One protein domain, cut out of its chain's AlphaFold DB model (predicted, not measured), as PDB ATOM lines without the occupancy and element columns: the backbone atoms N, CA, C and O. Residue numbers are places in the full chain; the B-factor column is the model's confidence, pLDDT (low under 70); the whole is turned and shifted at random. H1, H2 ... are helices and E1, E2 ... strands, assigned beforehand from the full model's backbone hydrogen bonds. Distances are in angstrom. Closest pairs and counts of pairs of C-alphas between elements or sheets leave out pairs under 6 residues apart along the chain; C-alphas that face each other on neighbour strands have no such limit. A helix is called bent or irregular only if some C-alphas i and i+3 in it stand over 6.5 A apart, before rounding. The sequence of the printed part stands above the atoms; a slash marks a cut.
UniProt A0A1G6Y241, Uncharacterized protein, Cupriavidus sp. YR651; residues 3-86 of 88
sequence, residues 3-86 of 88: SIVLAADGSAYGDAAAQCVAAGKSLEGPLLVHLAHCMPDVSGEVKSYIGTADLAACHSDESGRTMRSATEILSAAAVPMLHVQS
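Overview. This is residues 3 to 86 of the 88 residues of an uncharacterized protein of Cupriavidus sp. YR651 (UniProt A0A1G6Y241). A small three-stranded sheet has helix H1 and arm H3b side by side over one face and its other face bare; from it arm H3a runs far out as a long arm with the short helix H2 at its tip, where residues 48 to 54 stick out. The 84 printed residues run E1 H1 E2 H2 H3 E3, a mixed class; the sheet's order is E1 E2 E3, parallel. The whole is loose, with a radius of gyration of the C-alphas of 14.9 A, and a rod spanning 48 by 22 by 17 A.

Along the chain. E1, residues 3 to 7, begins at C-alpha 3 (132.144, 119.182, 123.191). H1 is residues 12 to 22, 14.9 A long; E2 is 31 to 37, 19.0 A; H2 is 44 to 49. H3, residues 52 to 76, was assigned as one helix by its hydrogen bonds but is bent: C-alphas 66 and 69 are 7.3 A apart. Its arms are H3a, 52 to 66, 20.8 A, and H3b, 69 to 76. E3, 81 to 85, ends at (130.214, 105.925, 113.660).

Arrangement. E1 and E2 are parallel at 27 degrees, with N 4 and O 32 at 2.9 A; E2 and E3 at 26 degrees, with N 35 and O 82 at 2.8 A. E1, H1, E2 and E2, H2 H3, E3 are strand-helix-strand units, parallel neighbour strands joined through helices, with right-handed crossovers. H1, H3a and H3b on one face of the sheet make two layers. H1 touches H3b, closest C-alphas Asp 15 and Ala 70 at 5.3 A, a shallow tilt of 18 degrees, the same way. H3a and H3b stand at a steep tilt of 60 degrees. H2 is not on the sheet. Every O i to N i+4 pair is within hydrogen-bond range in H1, H3a and H3b; in H2, 1 of 2.

Size, cuts and confidence. The C-alphas farthest apart, of Glu 28 and Tyr 49, are 48.5 A apart. The printed part has no cut, and no link is long. Residues 25 to 26 and 85 to 86 have pLDDT under 70.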
ATOM      1  N   SER A   3     132.583 120.223 124.119       88.50
ATOM      2  CA  SER A   3     132.144 119.182 123.191       88.50
ATOM      3  C   SER A   3     130.679 118.859 123.440       88.50
ATOM      4  O   SER A   3     130.281 118.684 124.592       88.50
ATOM      5  N   ILE A   4     129.890 118.772 122.375       90.75
ATOM      6  CA  ILE A   4     128.491 118.332 122.428       90.75
ATOM      7  C   ILE A   4     128.298 117.140 121.500       90.75
ATOM      8  O   ILE A   4     128.995 117.024 120.495       90.75
ATOM      9  N   VAL A   5     127.340 116.276 121.819       91.44
ATOM     10  CA  VAL A   5     126.895 115.211 120.916       91.44
ATOM     11  C   VAL A   5     125.578 115.644 120.292       91.44
ATOM     12  O   VAL A   5     124.649 116.010 121.011       91.44
ATOM     13  N   LEU A   6     125.505 115.604 118.964       91.88
ATOM     14  CA  LEU A   6     124.279 115.825 118.209       91.88
ATOM     15  C   LEU A   6     123.881 114.509 117.545       91.88
ATOM     16  O   LEU A   6     124.586 114.017 116.667       91.88
ATOM     17  N   ALA A   7     122.761 113.938 117.978       91.75
ATOM     18  CA  ALA A   7     122.171 112.794 117.302       91.75
ATOM     19  C   ALA A   7     121.430 113.276 116.047       91.75
ATOM     20  O   ALA A   7     120.603 114.184 116.137       91.75
ATOM     21  N   ALA A   8     121.732 112.678 114.898       90.94
ATOM     22  CA  ALA A   8     121.080 112.964 113.628       90.94
ATOM     23  C   ALA A   8     120.508 111.676 113.039       90.94
ATOM     24  O   ALA A   8     121.221 110.692 112.854       90.94
ATOM     25  N   ASP A   9     119.215 111.709 112.750       89.19
ATOM     26  CA  ASP A   9     118.407 110.627 112.181       89.19
ATOM     27  C   ASP A   9     117.835 111.005 110.801       89.19
ATOM     28  O   ASP A   9     116.957 110.324 110.280       89.19
ATOM     29  N   GLY A  10     118.320 112.107 110.209       87.75
ATOM     30  CA  GLY A  10     117.870 112.627 108.912       87.75
ATOM     31  C   GLY A  10     116.475 113.247 108.942       87.75
ATOM     32  O   GLY A  10     115.932 113.609 107.898       87.75
ATOM     33  N   SER A  11     115.872 113.369 110.125       91.50
ATOM     34  CA  SER A  11     114.584 114.026 110.293       91.50
ATOM     35  C   SER A  11     114.723 115.550 110.318       91.50
ATOM     36  O   SER A  11     115.765 116.112 110.662       91.50
ATOM     37  N   ALA A  12     113.606 116.239 110.072       93.44
ATOM     38  CA  ALA A  12     113.522 117.690 110.239       93.44
ATOM     39  C   ALA A  12     113.849 118.153 111.676       93.44
ATOM     40  O   ALA A  12     114.237 119.304 111.881       93.44
ATOM     41  N   TYR A  13     113.706 117.278 112.679       93.62
ATOM     42  CA  TYR A  13     114.053 117.590 114.065       93.62
ATOM     43  C   TYR A  13     115.567 117.568 114.293       93.62
ATOM     44  O   TYR A  13     116.085 118.441 114.991       93.62
ATOM     45  N   GLY A  14     116.278 116.627 113.662       91.62
ATOM     46  CA  GLY A  14     117.742 116.614 113.631       91.62
ATOM     47  C   GLY A  14     118.302 117.877 112.972       91.62
ATOM     48  O   GLY A  14     119.179 118.538 113.534       91.62
ATOM     49  N   ASP A  15     117.715 118.283 111.845       94.44
ATOM     50  CA  ASP A  15     118.083 119.522 111.152       94.44
ATOM     51  C   ASP A  15     117.815 120.766 112.006       94.44
ATOM     52  O   ASP A  15     118.671 121.647 112.113       94.44
ATOM     53  N   ALA A  16     116.661 120.841 112.674       93.88
ATOM     54  CA  ALA A  16     116.339 121.949 113.571       93.88
ATOM     55  C   ALA A  16     117.321 122.039 114.754       93.88
ATOM     56  O   ALA A  16     117.715 123.138 115.161       93.88
ATOM     57  N   ALA A  17     117.764 120.897 115.289       92.81
ATOM     58  CA  ALA A  17     118.787 120.856 116.326       92.81
ATOM     59  C   ALA A  17     120.151 121.340 115.799       92.81
ATOM     60  O   ALA A  17     120.794 122.167 116.452       92.81
ATOM     61  N   ALA A  18     120.555 120.923 114.593       93.19
ATOM     62  CA  ALA A  18     121.760 121.425 113.929       93.19
ATOM     63  C   ALA A  18     121.698 122.945 113.700       93.19
ATOM     64  O   ALA A  18     122.662 123.655 113.989       93.19
ATOM     65  N   GLN A  19     120.546 123.467 113.263       93.94
ATOM     66  CA  GLN A  19     120.320 124.905 113.083       93.94
ATOM     67  C   GLN A  19     120.401 125.676 114.405       93.94
ATOM     68  O   GLN A  19     120.928 126.787 114.440       93.94
ATOM     69  N   CYS A  20     119.906 125.100 115.503       91.56
ATOM     70  CA  CYS A  20     120.002 125.708 116.829       91.56
ATOM     71  C   CYS A  20     121.467 125.867 117.271       91.56
ATOM     72  O   CYS A  20     121.870 126.950 117.704       91.56
ATOM     73  N   VAL A  21     122.270 124.812 117.081       91.00
ATOM     74  CA  VAL A  21     123.716 124.823 117.352       91.00
ATOM     75  C   VAL A  21     124.430 125.838 116.457       91.00
ATOM     76  O   VAL A  21     125.183 126.671 116.959       91.00
ATOM     77  N   ALA A  22     124.151 125.820 115.151       90.88
ATOM     78  CA  ALA A  22     124.718 126.746 114.168       90.88
ATOM     79  C   ALA A  22     124.408 128.218 114.483       90.88
ATOM     80  O   ALA A  22     125.258 129.087 114.314       90.88
ATOM     81  N   ALA A  23     123.207 128.504 114.991       88.81
ATOM     82  CA  ALA A  23     122.806 129.851 115.383       88.81
ATOM     83  C   ALA A  23     123.487 130.344 116.678       88.81
ATOM     84  O   ALA A  23     123.221 131.469 117.102       88.81
ATOM     85  N   GLY A  24     124.302 129.511 117.341       81.69
ATOM     86  CA  GLY A  24     124.935 129.837 118.623       81.69
ATOM     87  C   GLY A  24     123.922 130.076 119.747       81.69
ATOM     88  O   GLY A  24     124.245 130.685 120.767       81.69
ATOM     89  N   LYS A  25     122.672 129.633 119.565       65.75
ATOM     90  CA  LYS A  25     121.604 129.847 120.536       65.75
ATOM     91  C   LYS A  25     121.792 128.844 121.676       65.75
ATOM     92  O   LYS A  25     121.654 127.645 121.481       65.75
ATOM     93  N   SER A  26     122.075 129.353 122.873       62.69
ATOM     94  CA  SER A  26     122.199 128.626 124.157       62.69
ATOM     95  C   SER A  26     123.559 128.031 124.525       62.69
ATOM     96  O   SER A  26     123.731 127.644 125.679       62.69
ATOM     97  N   LEU A  27     124.541 127.962 123.622       70.75
ATOM     98  CA  LEU A  27     125.827 127.328 123.927       70.75
ATOM     99  C   LEU A  27     126.970 128.349 123.917       70.75
ATOM    100  O   LEU A  27     127.413 128.809 122.872       70.75
ATOM    101  N   GLU A  28     127.453 128.701 125.109       74.69
ATOM    102  CA  GLU A  28     128.558 129.650 125.270       74.69
ATOM    103  C   GLU A  28     129.926 129.026 124.958       74.69
ATOM    104  O   GLU A  28     130.311 128.014 125.566       74.69
ATOM    105  N   GLY A  29     130.699 129.718 124.117       73.19
ATOM    106  CA  GLY A  29     132.106 129.436 123.823       73.19
ATOM    107  C   GLY A  29     132.332 128.596 122.558       73.19
ATOM    108  O   GLY A  29     131.380 128.197 121.897       73.19
ATOM    109  N   PRO A  30     133.600 128.320 122.197       70.75
ATOM    110  CA  PRO A  30     133.921 127.495 121.036       70.75
ATOM    111  C   PRO A  30     133.443 126.053 121.248       70.75
ATOM    112  O   PRO A  30     133.798 125.420 122.256       70.75
ATOM    113  N   LEU A  31     132.658 125.554 120.291       85.62
ATOM    114  CA  LEU A  31     132.011 124.243 120.309       85.62
ATOM    115  C   LEU A  31     132.678 123.274 119.335       85.62
ATOM    116  O   LEU A  31     133.037 123.652 118.223       85.62
ATOM    117  N   LEU A  32     132.785 122.018 119.758       89.44
ATOM    118  CA  LEU A  32     133.068 120.871 118.904       89.44
ATOM    119  C   LEU A  32     131.840 119.956 118.905       89.44
ATOM    120  O   LEU A  32     131.392 119.524 119.970       89.44
ATOM    121  N   VAL A  33     131.293 119.663 117.729       91.88
ATOM    122  CA  VAL A  33     130.097 118.824 117.585       91.88
ATOM    123  C   VAL A  33     130.489 117.405 117.191       91.88
ATOM    124  O   VAL A  33     131.058 117.176 116.131       91.88
ATOM    125  N   HIS A  34     130.152 116.437 118.030       93.25
ATOM    126  CA  HIS A  34     130.213 115.018 117.707       93.25
ATOM    127  C   HIS A  34     128.871 114.613 117.092       93.25
ATOM    128  O   HIS A  34     127.881 114.459 117.808       93.25
ATOM    129  N   LEU A  35     128.820 114.499 115.768       90.94
ATOM    130  CA  LEU A  35     127.612 114.138 115.031       90.94
ATOM    131  C   LEU A  35     127.482 112.614 114.985       90.94
ATOM    132  O   LEU A  35     128.389 111.942 114.497       90.94
ATOM    133  N   ALA A  36     126.383 112.072 115.503       91.25
ATOM    134  CA  ALA A  36     126.172 110.633 115.620       91.25
ATOM    135  C   ALA A  36     124.862 110.205 114.948       91.25
ATOM    136  O   ALA A  36     123.802 110.746 115.257       91.25
ATOM    137  N   HIS A  37     124.929 109.183 114.097       89.00
ATOM    138  CA  HIS A  37     123.751 108.460 113.622       89.00
ATOM    139  C   HIS A  37     123.638 107.140 114.383       89.00
ATOM    140  O   HIS A  37     124.586 106.352 114.428       89.00
ATOM    141  N   CYS A  38     122.494 106.923 115.029       82.88
ATOM    142  CA  CYS A  38     122.234 105.713 115.796       82.88
ATOM    143  C   CYS A  38     121.511 104.710 114.909       82.88
ATOM    144  O   CYS A  38     120.348 104.915 114.576       82.88
ATOM    145  N   MET A  39     122.188 103.618 114.566       78.19
ATOM    146  CA  MET A  39     121.559 102.517 113.852       78.19
ATOM    147  C   MET A  39     121.351 101.327 114.779       78.19
ATOM    148  O   MET A  39     122.250 101.010 115.563       78.19
ATOM    149  N   PRO A  40     120.176 100.681 114.725       77.50
ATOM    150  CA  PRO A  40     119.944  99.469 115.488       77.50
ATOM    151  C   PRO A  40     120.870  98.359 114.989       77.50
ATOM    152  O   PRO A  40     121.139  98.255 113.791       77.50
ATOM    153  N   ASP A  41     121.328  97.511 115.909       77.38
ATOM    154  CA  ASP A  41     122.023  96.293 115.509       77.38
ATOM    155  C   ASP A  41     121.062  95.357 114.763       77.38
ATOM    156  O   ASP A  41     119.855  95.307 115.027       77.38
ATOM    157  N   VAL A  42     121.614  94.601 113.822       79.06
ATOM    158  CA  VAL A  42     120.869  93.642 113.013       79.06
ATOM    159  C   VAL A  42     120.940  92.273 113.682       79.06
ATOM    160  O   VAL A  42     121.987  91.873 114.193       79.06
ATOM    161  N   SER A  43     119.826  91.537 113.706       78.94
ATOM    162  CA  SER A  43     119.761  90.250 114.405       78.94
ATOM    163  C   SER A  43     120.784  89.239 113.863       78.94
ATOM    164  O   SER A  43     121.169  89.267 112.691       78.94
ATOM    165  N   GLY A  44     121.206  88.298 114.718       77.19
ATOM    166  CA  GLY A  44     122.181  87.261 114.351       77.19
ATOM    167  C   GLY A  44     121.744  86.387 113.168       77.19
ATOM    168  O   GLY A  44     122.584  85.933 112.398       77.19
ATOM    169  N   GLU A  45     120.435  86.206 112.982       79.12
ATOM    170  CA  GLU A  45     119.870  85.500 111.830       79.12
ATOM    171  C   GLU A  45     120.127  86.264 110.525       79.12
ATOM    172  O   GLU A  45     120.622  85.681 109.565       79.12
ATOM    173  N   VAL A  46     119.922  87.585 110.495       76.00
ATOM    174  CA  VAL A  46     120.223  88.410 109.309       76.00
ATOM    175  C   VAL A  46     121.728  88.454 109.027       76.00
ATOM    176  O   VAL A  46     122.141  88.338 107.873       76.00
ATOM    177  N   LYS A  47     122.560  88.519 110.078       78.56
ATOM    178  CA  LYS A  47     124.030  88.438 109.969       78.56
ATOM    179  C   LYS A  47     124.525  87.101 109.392       78.56
ATOM    180  O   LYS A  47     125.655  87.038 108.926       78.56
ATOM    181  N   SER A  48     123.704  86.044 109.394       80.94
ATOM    182  CA  SER A  48     124.051  84.760 108.763       80.94
ATOM    183  C   SER A  48     123.895  84.765 107.236       80.94
ATOM    184  O   SER A  48     124.529  83.959 106.556       80.94
ATOM    185  N   TYR A  49     123.094  85.692 106.696       80.81
ATOM    186  CA  TYR A  49     122.812  85.813 105.261       80.81
ATOM    187  C   TYR A  49     123.624  86.907 104.557       80.81
ATOM    188  O   TYR A  49     123.721  86.891 103.332       80.81
ATOM    189  N   ILE A  50     124.189  87.861 105.303       81.62
ATOM    190  CA  ILE A  50     124.892  89.033 104.766       81.62
ATOM    191  C   ILE A  50     126.310  89.073 105.336       81.62
ATOM    192  O   ILE A  50     126.505  88.918 106.540       81.62
ATOM    193  N   GLY A  51     127.307  89.302 104.478       82.06
ATOM    194  CA  GLY A  51     128.693  89.446 104.912       82.06
ATOM    195  C   GLY A  51     128.875  90.654 105.835       82.06
ATOM    196  O   GLY A  51     128.301  91.718 105.617       82.06
ATOM    197  N   THR A  52     129.725  90.522 106.853       80.94
ATOM    198  CA  THR A  52     130.019  91.614 107.799       80.94
ATOM    199  C   THR A  52     130.573  92.863 107.107       80.94
ATOM    200  O   THR A  52     130.263  93.980 107.516       80.94
ATOM    201  N   ALA A  53     131.349  92.682 106.034       82.25
ATOM    202  CA  ALA A  53     131.857  93.775 105.209       82.25
ATOM    203  C   ALA A  53     130.732  94.523 104.473       82.25
ATOM    204  O   ALA A  53     130.725  95.753 104.464       82.25
ATOM    205  N   ASP A  54     129.757  93.796 103.920       82.44
ATOM    206  CA  ASP A  54     128.610  94.384 103.219       82.44
ATOM    207  C   ASP A  54     127.685  95.122 104.192       82.44
ATOM    208  O   ASP A  54     127.190  96.209 103.889       82.44
ATOM    209  N   LEU A  55     127.514  94.577 105.400       81.75
ATOM    210  CA  LEU A  55     126.764  95.221 106.474       81.75
ATOM    211  C   LEU A  55     127.418  96.542 106.901       81.75
ATOM    212  O   LEU A  55     126.749  97.570 106.973       81.75
ATOM    213  N   ALA A  56     128.734  96.537 107.128       81.06
ATOM    214  CA  ALA A  56     129.480  97.740 107.492       81.06
ATOM    215  C   ALA A  56     129.448  98.800 106.375       81.06
ATOM    216  O   ALA A  56     129.281  99.988 106.656       81.06
ATOM    217  N   ALA A  57     129.555  98.380 105.110       83.25
ATOM    218  CA  ALA A  57     129.439  99.273 103.960       83.25
ATOM    219  C   ALA A  57     128.039  99.901 103.869       83.25
ATOM    220  O   ALA A  57     127.923 101.118 103.713       83.25
ATOM    221  N   CYS A  58     126.986  99.095 104.046       82.50
ATOM    222  CA  CYS A  58     125.604  99.569 104.097       82.50
ATOM    223  C   CYS A  58     125.399 100.567 105.244       82.50
ATOM    224  O   CYS A  58     124.840 101.642 105.037       82.50
ATOM    225  N   HIS A  59     125.925 100.255 106.430       84.00
ATOM    226  CA  HIS A  59     125.826 101.127 107.592       84.00
ATOM    227  C   HIS A  59     126.530 102.470 107.396       84.00
ATOM    228  O   HIS A  59     126.027 103.512 107.831       84.00
ATOM    229  N   SER A  60     127.684 102.455 106.729       82.38
ATOM    230  CA  SER A  60     128.426 103.669 106.415       82.38
ATOM    231  C   SER A  60     127.710 104.533 105.377       82.38
ATOM    232  O   SER A  60     127.660 105.751 105.559       82.38
ATOM    233  N   ASP A  61     127.155 103.932 104.319       85.25
ATOM    234  CA  ASP A  61     126.375 104.667 103.313       85.25
ATOM    235  C   ASP A  61     125.126 105.284 103.945       85.25
ATOM    236  O   ASP A  61     124.933 106.496 103.859       85.25
ATOM    237  N   GLU A  62     124.341 104.486 104.677       84.44
ATOM    238  CA  GLU A  62     123.127 104.958 105.347       84.44
ATOM    239  C   GLU A  62     123.433 106.113 106.296       84.44
ATOM    240  O   GLU A  62     122.834 107.181 106.197       84.44
ATOM    241  N   SER A  63     124.448 105.962 107.146       84.44
ATOM    242  CA  SER A  63     124.848 107.031 108.063       84.44
ATOM    243  C   SER A  63     125.312 108.290 107.336       84.44
ATOM    244  O   SER A  63     124.995 109.397 107.768       84.44
ATOM    245  N   GLY A  64     126.024 108.148 106.216       84.81
ATOM    246  CA  GLY A  64     126.431 109.281 105.389       84.81
ATOM    247  C   GLY A  64     125.248 110.010 104.751       84.81
ATOM    248  O   GLY A  64     125.238 111.240 104.711       84.81
ATOM    249  N   ARG A  65     124.235 109.278 104.272       86.56
ATOM    250  CA  ARG A  65     123.011 109.871 103.711       86.56
ATOM    251  C   ARG A  65     122.203 110.588 104.781       86.56
ATOM    252  O   ARG A  65     121.815 111.734 104.574       86.56
ATOM    253  N   THR A  66     122.005 109.930 105.916       87.44
ATOM    254  CA  THR A  66     121.151 110.400 107.004       87.44
ATOM    255  C   THR A  66     121.729 111.620 107.715       87.44
ATOM    256  O   THR A  66     120.995 112.541 108.057       87.44
ATOM    257  N   MET A  67     123.051 111.689 107.885       91.19
ATOM    258  CA  MET A  67     123.697 112.850 108.510       91.19
ATOM    259  C   MET A  67     123.915 114.028 107.554       91.19
ATOM    260  O   MET A  67     124.261 115.112 108.019       91.19
ATOM    261  N   ARG A  68     123.721 113.849 106.239       93.44
ATOM    262  CA  ARG A  68     124.112 114.830 105.213       93.44
ATOM    263  C   ARG A  68     123.560 116.229 105.481       93.44
ATOM    264  O   ARG A  68     124.328 117.184 105.462       93.44
ATOM    265  N   SER A  69     122.263 116.344 105.753       93.81
ATOM    266  CA  SER A  69     121.608 117.635 105.988       93.81
ATOM    267  C   SER A  69     122.182 118.351 107.216       93.81
ATOM    268  O   SER A  69     122.567 119.517 107.140       93.81
ATOM    269  N   ALA A  70     122.346 117.639 108.333       93.38
ATOM    270  CA  ALA A  70     122.955 118.176 109.547       93.38
ATOM    271  C   ALA A  70     124.427 118.580 109.333       93.38
ATOM    272  O   ALA A  70     124.848 119.643 109.799       93.38
ATOM    273  N   THR A  71     125.203 117.778 108.592       94.25
ATOM    274  CA  THR A  71     126.583 118.108 108.202       94.25
ATOM    275  C   THR A  71     126.628 119.385 107.362       94.25
ATOM    276  O   THR A  71     127.469 120.248 107.614       94.25
ATOM    277  N   GLU A  72     125.727 119.544 106.391       95.81
ATOM    278  CA  GLU A  72     125.643 120.740 105.544       95.81
ATOM    279  C   GLU A  72     125.314 121.993 106.368       95.81
ATOM    280  O   GLU A  72     125.995 123.011 106.235       95.81
ATOM    281  N   ILE A  73     124.342 121.901 107.284       94.88
ATOM    282  CA  ILE A  73     123.944 122.999 108.179       94.88
ATOM    283  C   ILE A  73     125.118 123.454 109.059       94.88
ATOM    284  O   ILE A  73     125.415 124.649 109.133       94.88
ATOM    285  N   LEU A  74     125.803 122.516 109.717       92.94
ATOM    286  CA  LEU A  74     126.921 122.834 110.611       92.94
ATOM    287  C   LEU A  74     128.143 123.356 109.838       92.94
ATOM    288  O   LEU A  74     128.819 124.276 110.305       92.94
ATOM    289  N   SER A  75     128.397 122.817 108.642       93.75
ATOM    290  CA  SER A  75     129.508 123.244 107.780       93.75
ATOM    291  C   SER A  75     129.293 124.662 107.258       93.75
ATOM    292  O   SER A  75     130.219 125.470 107.285       93.75
ATOM    293  N   ALA A  76     128.065 124.996 106.844       94.31
ATOM    294  CA  ALA A  76     127.706 126.342 106.393       94.31
ATOM    295  C   ALA A  76     127.897 127.404 107.492       94.31
ATOM    296  O   ALA A  76     128.203 128.555 107.192       94.31
ATOM    297  N   ALA A  77     127.764 127.011 108.761       91.00
ATOM    298  CA  ALA A  77     127.999 127.864 109.924       91.00
ATOM    299  C   ALA A  77     129.448 127.825 110.453       91.00
ATOM    300  O   ALA A  77     129.730 128.418 111.493       91.00
ATOM    301  N   ALA A  78     130.361 127.134 109.759       91.69
ATOM    302  CA  ALA A  78     131.755 126.938 110.165       91.69
ATOM    303  C   ALA A  78     131.917 126.349 111.583       91.69
ATOM    304  O   ALA A  78     132.892 126.639 112.283       91.69
ATOM    305  N   VAL A  79     130.966 125.512 112.016       90.19
ATOM    306  CA  VAL A  79     131.027 124.830 113.314       90.19
ATOM    307  C   VAL A  79     131.942 123.603 113.199       90.19
ATOM    308  O   VAL A  79     131.676 122.726 112.374       90.19
ATOM    309  N   PRO A  80     133.003 123.486 114.023       91.25
ATOM    310  CA  PRO A  80     133.851 122.298 114.049       91.25
ATOM    311  C   PRO A  80     133.048 121.039 114.383       91.25
ATOM    312  O   PRO A  80     132.332 121.006 115.388       91.25
ATOM    313  N   MET A  81     133.203 119.982 113.581       91.75
ATOM    314  CA  MET A  81     132.484 118.725 113.789       91.75
ATOM    315  C   MET A  81     133.338 117.478 113.546       91.75
ATOM    316  O   MET A  81     134.290 117.497 112.769       91.75
ATOM    317  N   LEU A  82     132.951 116.381 114.197       91.06
ATOM    318  CA  LEU A  82     133.486 115.034 114.022       91.06
ATOM    319  C   LEU A  82     132.322 114.061 113.836       91.06
ATOM    320  O   LEU A  82     131.394 114.054 114.643       91.06
ATOM    321  N   HIS A  83     132.377 113.222 112.802       87.06
ATOM    322  CA  HIS A  83     131.397 112.151 112.617       87.06
ATOM    323  C   HIS A  83     131.747 110.975 113.531       87.06
ATOM    324  O   HIS A  83     132.882 110.496 113.534       87.06
ATOM    325  N   VAL A  84     130.767 110.500 114.291       80.31
ATOM    326  CA  VAL A  84     130.893 109.340 115.172       80.31
ATOM    327  C   VAL A  84     130.101 108.194 114.560       80.31
ATOM    328  O   VAL A  84     128.870 108.194 114.574       80.31
ATOM    329  N   GLN A  85     130.812 107.206 114.020       64.50
ATOM    330  CA  GLN A  85     130.214 105.925 113.660       64.50
ATOM    331  C   GLN A  85     130.173 105.048 114.911       64.50
ATOM    332  O   GLN A  85     131.214 104.649 115.434       64.50
ATOM    333  N   SER A  86     128.969 104.776 115.409       53.69
ATOM    334  CA  SER A  86     128.777 103.805 116.485       53.69
ATOM    335  C   SER A  86     128.807 102.407 115.866       53.69
ATOM    336  O   SER A  86     127.850 102.011 115.207       53.69
TER     337      SER A  86